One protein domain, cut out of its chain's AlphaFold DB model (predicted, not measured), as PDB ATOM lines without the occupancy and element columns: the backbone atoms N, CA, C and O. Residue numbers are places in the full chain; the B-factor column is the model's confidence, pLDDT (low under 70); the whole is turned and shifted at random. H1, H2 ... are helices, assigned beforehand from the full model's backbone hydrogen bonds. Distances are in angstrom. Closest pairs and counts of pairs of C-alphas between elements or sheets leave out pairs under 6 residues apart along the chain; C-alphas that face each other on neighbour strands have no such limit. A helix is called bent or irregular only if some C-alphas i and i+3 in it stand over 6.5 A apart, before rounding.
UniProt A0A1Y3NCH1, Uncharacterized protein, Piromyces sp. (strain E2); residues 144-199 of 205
ATOM      1  N   LYS A 144     -35.726  28.484 -15.488       60.91
ATOM      2  CA  LYS A 144     -34.476  28.903 -14.823       60.91
ATOM      3  C   LYS A 144     -33.248  28.573 -15.682       60.91
ATOM      4  O   LYS A 144     -32.398  29.443 -15.865       60.91
ATOM      5  N   SER A 145     -33.177  27.377 -16.270       62.00
ATOM      6  CA  SER A 145     -32.087  26.966 -17.171       62.00
ATOM      7  C   SER A 145     -32.015  27.832 -18.438       62.00
ATOM      8  O   SER A 145     -30.946  28.328 -18.808       62.00
ATOM      9  N   GLN A 146     -33.164  28.129 -19.054       60.56
ATOM     10  CA  GLN A 146     -33.248  29.038 -20.198       60.56
ATOM     11  C   GLN A 146     -32.774  30.451 -19.840       60.56
ATOM     12  O   GLN A 146     -31.956  31.022 -20.566       60.56
ATOM     13  N   LYS A 147     -33.195  30.979 -18.687       68.06
ATOM     14  CA  LYS A 147     -32.796  32.304 -18.194       68.06
ATOM     15  C   LYS A 147     -31.305  32.384 -17.856       68.06
ATOM     16  O   LYS A 147     -30.670  33.398 -18.139       68.06
ATOM     17  N   LEU A 148     -30.723  31.316 -17.308       68.88
ATOM     18  CA  LEU A 148     -29.279  31.214 -17.079       68.88
ATOM     19  C   LEU A 148     -28.509  31.174 -18.398       68.88
ATOM     20  O   LEU A 148     -27.569  31.942 -18.572       68.88
ATOM     21  N   SER A 149     -28.942  30.356 -19.362       68.75
ATOM     22  CA  SER A 149     -28.310  30.319 -20.685       68.75
ATOM     23  C   SER A 149     -28.346  31.692 -21.357       68.75
ATOM     24  O   SER A 149     -27.382  32.108 -21.989       68.75
ATOM     25  N   GLU A 150     -29.430  32.445 -21.159       71.62
ATOM     26  CA  GLU A 150     -29.575  33.791 -21.682       71.62
ATOM     27  C   GLU A 150     -28.580  34.772 -21.056       71.62
ATOM     28  O   GLU A 150     -28.138  35.683 -21.752       71.62
ATOM     29  N   LEU A 151     -28.187  34.607 -19.785       70.44
ATOM     30  CA  LEU A 151     -27.168  35.437 -19.120       70.44
ATOM     31  C   LEU A 151     -25.787  35.336 -19.769       70.44
ATOM     32  O   LEU A 151     -25.083  36.337 -19.798       70.44
ATOM     33  N   PHE A 152     -25.431  34.179 -20.318       70.81
ATOM     34  CA  PHE A 152     -24.101  33.931 -20.878       70.81
ATOM     35  C   PHE A 152     -24.038  34.055 -22.405       70.81
ATOM     36  O   PHE A 152     -22.972  33.864 -22.995       70.81
ATOM     37  N   LYS A 153     -25.166  34.369 -23.061       71.88
ATOM     38  CA  LYS A 153     -25.219  34.552 -24.515       71.88
ATOM     39  C   LYS A 153     -24.408  35.768 -24.948       71.88
ATOM     40  O   LYS A 153     -24.446  36.829 -24.327       71.88
ATOM     41  N   ILE A 154     -23.717  35.597 -26.070       70.62
ATOM     42  CA  ILE A 154     -23.016  36.670 -26.766       70.62
ATOM     43  C   ILE A 154     -24.046  37.718 -27.250       70.62
ATOM     44  O   ILE A 154     -25.157  37.344 -27.639       70.62
ATOM     45  N   PRO A 155     -23.740  39.023 -27.217       72.31
ATOM     46  CA  PRO A 155     -24.704  40.057 -27.589       72.31
ATOM     47  C   PRO A 155     -24.949  40.100 -29.093       72.31
ATOM     48  O   PRO A 155     -24.133  40.606 -29.856       72.31
ATOM     49  N   CYS A 156     -26.118  39.641 -29.522       69.06
ATOM     50  CA  CYS A 156     -26.494  39.650 -30.933       69.06
ATOM     51  C   CYS A 156     -26.583  41.068 -31.532       69.06
ATOM     52  O   CYS A 156     -26.341  41.232 -32.721       69.06
ATOM     53  N   ASP A 157     -26.883  42.086 -30.719       70.12
ATOM     54  CA  ASP A 157     -27.194  43.445 -31.194       70.12
ATOM     55  C   ASP A 157     -25.974  44.237 -31.702       70.12
ATOM     56  O   ASP A 157     -26.127  45.222 -32.423       70.12
ATOM     57  N   ILE A 158     -24.758  43.830 -31.323       78.94
ATOM     58  CA  ILE A 158     -23.511  44.548 -31.652       78.94
ATOM     59  C   ILE A 158     -22.564  43.734 -32.538       78.94
ATOM     60  O   ILE A 158     -21.528  44.244 -32.969       78.94
ATOM     61  N   ILE A 159     -22.880  42.462 -32.779       86.31
ATOM     62  CA  ILE A 159     -22.023  41.568 -33.552       86.31
ATOM     63  C   ILE A 159     -22.199  41.859 -35.034       86.31
ATOM     64  O   ILE A 159     -23.310  41.932 -35.552       86.31
ATOM     65  N   PHE A 160     -21.078  41.975 -35.737       87.69
ATOM     66  CA  PHE A 160     -21.086  42.003 -37.189       87.69
ATOM     67  C   PHE A 160     -21.281  40.583 -37.732       87.69
ATOM     68  O   PHE A 160     -20.441  39.707 -37.519       87.69
ATOM     69  N   ASN A 161     -22.376  40.347 -38.454       88.00
ATOM     70  CA  ASN A 161     -22.639  39.067 -39.106       88.00
ATOM     71  C   ASN A 161     -21.901  39.000 -40.450       88.00
ATOM     72  O   ASN A 161     -22.400  39.472 -41.468       88.00
ATOM     73  N   GLY A 162     -20.711  38.406 -40.452       89.62
ATOM     74  CA  GLY A 162     -19.931  38.187 -41.664       89.62
ATOM     75  C   GLY A 162     -18.507  37.753 -41.354       89.62
ATOM     76  O   GLY A 162     -18.163  37.429 -40.217       89.62
ATOM     77  N   SER A 163     -17.661  37.745 -42.376       95.44
ATOM     78  CA  SER A 163     -16.234  37.489 -42.201       95.44
ATOM     79  C   SER A 163     -15.519  38.688 -41.569       95.44
ATOM     80  O   SER A 163     -15.938  39.842 -41.685       95.44
ATOM     81  N   PHE A 164     -14.366  38.432 -40.950       93.50
ATOM     82  CA  PHE A 164     -13.517  39.487 -40.391       93.50
ATOM     83  C   PHE A 164     -13.115  40.550 -41.431       93.50
ATOM     84  O   PHE A 164     -13.072  41.743 -41.129       93.50
ATOM     85  N   ASN A 165     -12.846  40.133 -42.673       95.69
ATOM     86  CA  ASN A 165     -12.465  41.054 -43.745       95.69
ATOM     87  C   ASN A 165     -13.614  41.995 -44.123       95.69
ATOM     88  O   ASN A 165     -13.388  43.193 -44.285       95.69
ATOM     89  N   GLU A 166     -14.840  41.476 -44.200       96.19
ATOM     90  CA  GLU A 166     -16.034  42.285 -44.459       96.19
ATOM     91  C   GLU A 166     -16.286  43.283 -43.325       96.19
ATOM     92  O   GLU A 166     -16.531  44.459 -43.598       96.19
ATOM     93  N   ALA A 167     -16.131  42.853 -42.066       95.06
ATOM     94  CA  ALA A 167     -16.252  43.727 -40.898       95.06
ATOM     95  C   ALA A 167     -15.234  44.879 -40.945       95.06
ATOM     96  O   ALA A 167     -15.566  46.039 -40.695       95.06
ATOM     97  N   ARG A 168     -13.983  44.574 -41.313       95.19
ATOM     98  CA  ARG A 168     -12.910  45.566 -41.460       95.19
ATOM     99  C   ARG A 168     -13.220  46.583 -42.556       95.19
ATOM    100  O   ARG A 168     -12.973  47.777 -42.375       95.19
ATOM    101  N   ASP A 169     -13.709  46.122 -43.701       96.69
ATOM    102  CA  ASP A 169     -13.999  46.994 -44.835       96.69
ATOM    103  C   ASP A 169     -15.243  47.867 -44.560       96.69
ATOM    104  O   ASP A 169     -15.248  49.053 -44.903       96.69
ATOM    105  N   ASP A 170     -16.246  47.340 -43.845       95.00
ATOM    106  CA  ASP A 170     -17.393  48.115 -43.356       95.00
ATOM    107  C   ASP A 170     -16.992  49.169 -42.311       95.00
ATOM    108  O   ASP A 170     -17.362  50.339 -42.440       95.00
ATOM    109  N   ALA A 171     -16.147  48.807 -41.341       95.06
ATOM    110  CA  ALA A 171     -15.620  49.740 -40.345       95.06
ATOM    111  C   ALA A 171     -14.839  50.897 -40.997       95.06
ATOM    112  O   ALA A 171     -15.038  52.060 -40.635       95.06
ATOM    113  N   LYS A 172     -14.019  50.611 -42.024       96.25
ATOM    114  CA  LYS A 172     -13.314  51.636 -42.821       96.25
ATOM    115  C   LYS A 172     -14.278  52.561 -43.560       96.25
ATOM    116  O   LYS A 172     -14.100  53.778 -43.518       96.25
ATOM    117  N   ARG A 173     -15.294  52.001 -44.222       97.12
ATOM    118  CA  ARG A 173     -16.317  52.766 -44.954       97.12
ATOM    119  C   ARG A 173     -17.106  53.685 -44.019       97.12
ATOM    120  O   ARG A 173     -17.319  54.849 -44.348       97.12
ATOM    121  N   ASN A 174     -17.466  53.182 -42.842       95.69
ATOM    122  CA  ASN A 174     -18.254  53.899 -41.841       95.69
ATOM    123  C   ASN A 174     -17.404  54.768 -40.897       95.69
ATOM    124  O   ASN A 174     -17.962  55.460 -40.048       95.69
ATOM    125  N   LYS A 175     -16.070  54.747 -41.044       95.62
ATOM    126  CA  LYS A 175     -15.097  55.433 -40.174       95.62
ATOM    127  C   LYS A 175     -15.307  55.113 -38.687       95.62
ATOM    128  O   LYS A 175     -15.187  55.989 -37.833       95.62
ATOM    129  N   LYS A 176     -15.636  53.855 -38.389       93.88
ATOM    130  CA  LYS A 176     -15.820  53.342 -37.027       93.88
ATOM    131  C   LYS A 176     -14.618  52.502 -36.612       93.88
ATOM    132  O   LYS A 176     -13.935  51.914 -37.449       93.88
ATOM    133  N   TRP A 177     -14.379  52.440 -35.308       93.00
ATOM    134  CA  TRP A 177     -13.414  51.508 -34.736       93.00
ATOM    135  C   TRP A 177     -13.979  50.089 -34.783       93.00
ATOM    136  O   TRP A 177     -15.176  49.888 -34.585       93.00
ATOM    137  N   LEU A 178     -13.108  49.116 -35.048       92.31
ATOM    138  CA  LEU A 178     -13.448  47.699 -35.002       92.31
ATOM    139  C   LEU A 178     -12.994  47.139 -33.653       92.31
ATOM    140  O   LEU A 178     -11.794  47.073 -33.389       92.31
ATOM    141  N   LEU A 179     -13.948  46.742 -32.813       91.44
ATOM    142  CA  LEU A 179     -13.670  45.998 -31.590       91.44
ATOM    143  C   LEU A 179     -13.645  44.505 -31.919       91.44
ATOM    144  O   LEU A 179     -14.630  43.966 -32.421       91.44
ATOM    145  N   VAL A 180     -12.526  43.844 -31.630       91.12
ATOM    146  CA  VAL A 180     -12.388  42.391 -31.766       91.12
ATOM    147  C   VAL A 180     -12.317  41.799 -30.367       91.12
ATOM    148  O   VAL A 180     -11.436  42.164 -29.592       91.12
ATOM    149  N   ASN A 181     -13.243  40.898 -30.056       88.62
ATOM    150  CA  ASN A 181     -13.275  40.170 -28.795       88.62
ATOM    151  C   ASN A 181     -12.978  38.691 -29.063       88.62
ATOM    152  O   ASN A 181     -13.674  38.063 -29.859       88.62
ATOM    153  N   ILE A 182     -11.939  38.155 -28.426       88.56
ATOM    154  CA  ILE A 182     -11.539  36.748 -28.537       88.56
ATOM    155  C   ILE A 182     -12.063  36.043 -27.288       88.56
ATOM    156  O   ILE A 182     -11.821  36.516 -26.182       88.56
ATOM    157  N   GLN A 183     -12.802  34.949 -27.463       85.94
ATOM    158  CA  GLN A 183     -13.404  34.205 -26.358       85.94
ATOM    159  C   GLN A 183     -13.104  32.718 -26.493       85.94
ATOM    160  O   GLN A 183     -13.211  32.166 -27.589       85.94
ATOM    161  N   ASP A 184     -12.790  32.084 -25.368       87.50
ATOM    162  CA  ASP A 184     -12.696  30.634 -25.232       87.50
ATOM    163  C   ASP A 184     -13.854  30.139 -24.350       87.50
ATOM    164  O   ASP A 184     -14.063  30.629 -23.241       87.50
ATOM    165  N   SER A 185     -14.641  29.177 -24.843       83.19
ATOM    166  CA  SER A 185     -15.776  28.613 -24.102       83.19
ATOM    167  C   SER A 185     -15.363  27.750 -22.909       83.19
ATOM    168  O   SER A 185     -16.183  27.529 -22.017       83.19
ATOM    169  N   SER A 186     -14.122  27.255 -22.901       87.69
ATOM    170  CA  SER A 186     -13.559  26.473 -21.797       87.69
ATOM    171  C   SER A 186     -13.121  27.346 -20.615       87.69
ATOM    172  O   SER A 186     -12.993  26.851 -19.497       87.69
ATOM    173  N   GLU A 187     -12.957  28.654 -20.830       90.12
ATOM    174  CA  GLU A 187     -12.501  29.588 -19.807       90.12
ATOM    175  C   GLU A 187     -13.680  30.262 -19.087       90.12
ATOM    176  O   GLU A 187     -14.476  31.002 -19.672       90.12
ATOM    177  N   PHE A 188     -13.772  30.072 -17.769       82.88
ATOM    178  CA  PHE A 188     -14.859  30.638 -16.964       82.88
ATOM    179  C   PHE A 188     -14.879  32.180 -16.965       82.88
ATOM    180  O   PHE A 188     -15.951  32.789 -16.956       82.88
ATOM    181  N   ALA A 189     -13.717  32.837 -17.049       84.50
ATOM    182  CA  ALA A 189     -13.626  34.298 -17.114       84.50
ATOM    183  C   ALA A 189     -14.344  34.876 -18.350       84.50
ATOM    184  O   ALA A 189     -15.040  35.892 -18.245       84.50
ATOM    185  N   CYS A 190     -14.256  34.190 -19.496       83.12
ATOM    186  CA  CYS A 190     -14.974  34.558 -20.717       83.12
ATOM    187  C   CYS A 190     -16.502  34.497 -20.527       83.12
ATOM    188  O   CYS A 190     -17.232  35.339 -21.056       83.12
ATOM    189  N   GLN A 191     -17.000  33.551 -19.723       81.44
ATOM    190  CA  GLN A 191     -18.426  33.431 -19.404       81.44
ATOM    191  C   GLN A 191     -18.895  34.554 -18.462       81.44
ATOM    192  O   GLN A 191     -19.943  35.159 -18.695       81.44
ATOM    193  N   VAL A 192     -18.103  34.905 -17.443       83.31
ATOM    194  CA  VAL A 192     -18.403  36.032 -16.535       83.31
ATOM    195  C   VAL A 192     -18.477  37.355 -17.300       83.31
ATOM    196  O   VAL A 192     -19.394  38.149 -17.086       83.31
ATOM    197  N   LEU A 193     -17.572  37.559 -18.260       79.88
ATOM    198  CA  LEU A 193     -17.594  38.720 -19.144       79.88
ATOM    199  C   LEU A 193     -18.919  38.829 -19.923       79.88
ATOM    200  O   LEU A 193     -19.465  39.928 -20.050       79.88
ATOM    201  N   ASN A 194     -19.476  37.698 -20.376       76.81
ATOM    202  CA  ASN A 194     -20.754  37.684 -21.086       76.81
ATOM    203  C   ASN A 194     -21.953  38.071 -20.210       76.81
ATOM    204  O   ASN A 194     -22.867  38.742 -20.689       76.81
ATOM    205  N   ARG A 195     -21.906  37.720 -18.920       78.44
ATOM    206  CA  ARG A 195     -22.913  38.102 -17.923       78.44
ATOM    207  C   ARG A 195     -22.868  39.597 -17.598       78.44
ATOM    208  O   ARG A 195     -23.916  40.238 -17.529       78.44
ATOM    209  N   ASP A 196     -21.666  40.143 -17.405       73.38
ATOM    210  CA  ASP A 196     -21.486  41.440 -16.739       73.38
ATOM    211  C   ASP A 196     -21.305  42.629 -17.698       73.38
ATOM    212  O   ASP A 196     -21.636  43.764 -17.337       73.38
ATOM    213  N   LEU A 197     -20.791  42.417 -18.916       68.88
ATOM    214  CA  LEU A 197     -20.477  43.527 -19.828       68.88
ATOM    215  C   LEU A 197     -21.559  43.773 -20.876       68.88
ATOM    216  O   LEU A 197     -21.960  44.913 -21.095       68.88
ATOM    217  N   TRP A 198     -22.069  42.719 -21.504       69.25
ATOM    218  CA  TRP A 198     -22.866  42.872 -22.721       69.25
ATOM    219  C   TRP A 198     -24.339  43.230 -22.500       69.25
ATOM    220  O   TRP A 198     -25.019  43.635 -23.439       69.25
ATOM    221  N   LYS A 199     -24.840  43.124 -21.264       62.28
ATOM    222  CA  LYS A 199     -26.242  43.421 -20.919       62.28
ATOM    223  C   LYS A 199     -26.471  44.814 -20.319       62.28
ATOM    224  O   LYS A 199     -27.618  45.227 -20.164       62.28
TER     225      LYS A 199
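Overview. This is residues 144 to 199 of the 205 residues of an uncharacterized protein of Piromyces sp. (strain E2) (UniProt A0A1Y3NCH1). This is a long, open loop of chain: H1 and H3 come near each other towards one end, H2 stands by itself at the other, and two long links, residues 152 to 163 and 175 to 187, run between the two ends. No two of the helices touch, and residues 184 to 189 stick out from the rest. The printed part has 56 residues, with three named helices in the order H1, H2, H3 along the chain and no named strand. The class is all helix, with 28 of the 56 printed residues in the helices. The whole is loose, with a radius of gyration of the C-alphas of 13.7 A, and spans 42 by 20 by 17 A along its three main axes.

Arrangement. H1, residues 144 to 151, is close to but not clearly touching H3, residues 188 to 196, with 2 pairs of C-alphas within 8 A. The closest C-alphas of the two are those of Leu 151 and Arg 195, 5.2 A apart. Their lines are about perpendicular, at 88 degrees, and their centres are 13.7 A apart. H2, residues 164 to 174, touches no helix. H1 and H2 are apart, and H2 and H3 are apart. In H1, H2 and H3 every O i to N i+4 pair of the backbone is within hydrogen-bond range.

Along the chain. H1 begins with C-alpha 144 at (-34.476, 28.903, -14.823) and runs from Lys 144 to Leu 151, 10.7 A from first to last C-alpha. H2 runs from Phe 164 to Asn 174 and is the longest helix, with 11 residues and 15.2 A from first to last C-alpha; its C-alpha 164 is at (-13.517, 39.487, -40.391). H3 runs from Phe 188 to Asp 196, 12.7 A from first to last C-alpha, and ends with C-alpha 196 at (-21.486, 41.440, -16.739). No helix is bent or irregular.

Size, cuts and confidence. The outline is a rod. The two C-alphas farthest apart are those of Lys 144 and Arg 173, at 42.5 A, while the first and last printed C-alphas, of Lys 144 and Lys 199, are 17.8 A apart. The printed part has no cut. Both links are long: 12 residues between H1 and H2, and 13 between H2 and H3. Residues 184 to 189, of which 188 and 189 belong to H3, stand free. The mean pLDDT of the printed part is 82.6, and that of H2 is 96. Confidence is low, under 70, at residues 144 to 149, residue 156 and residues 197 to 199.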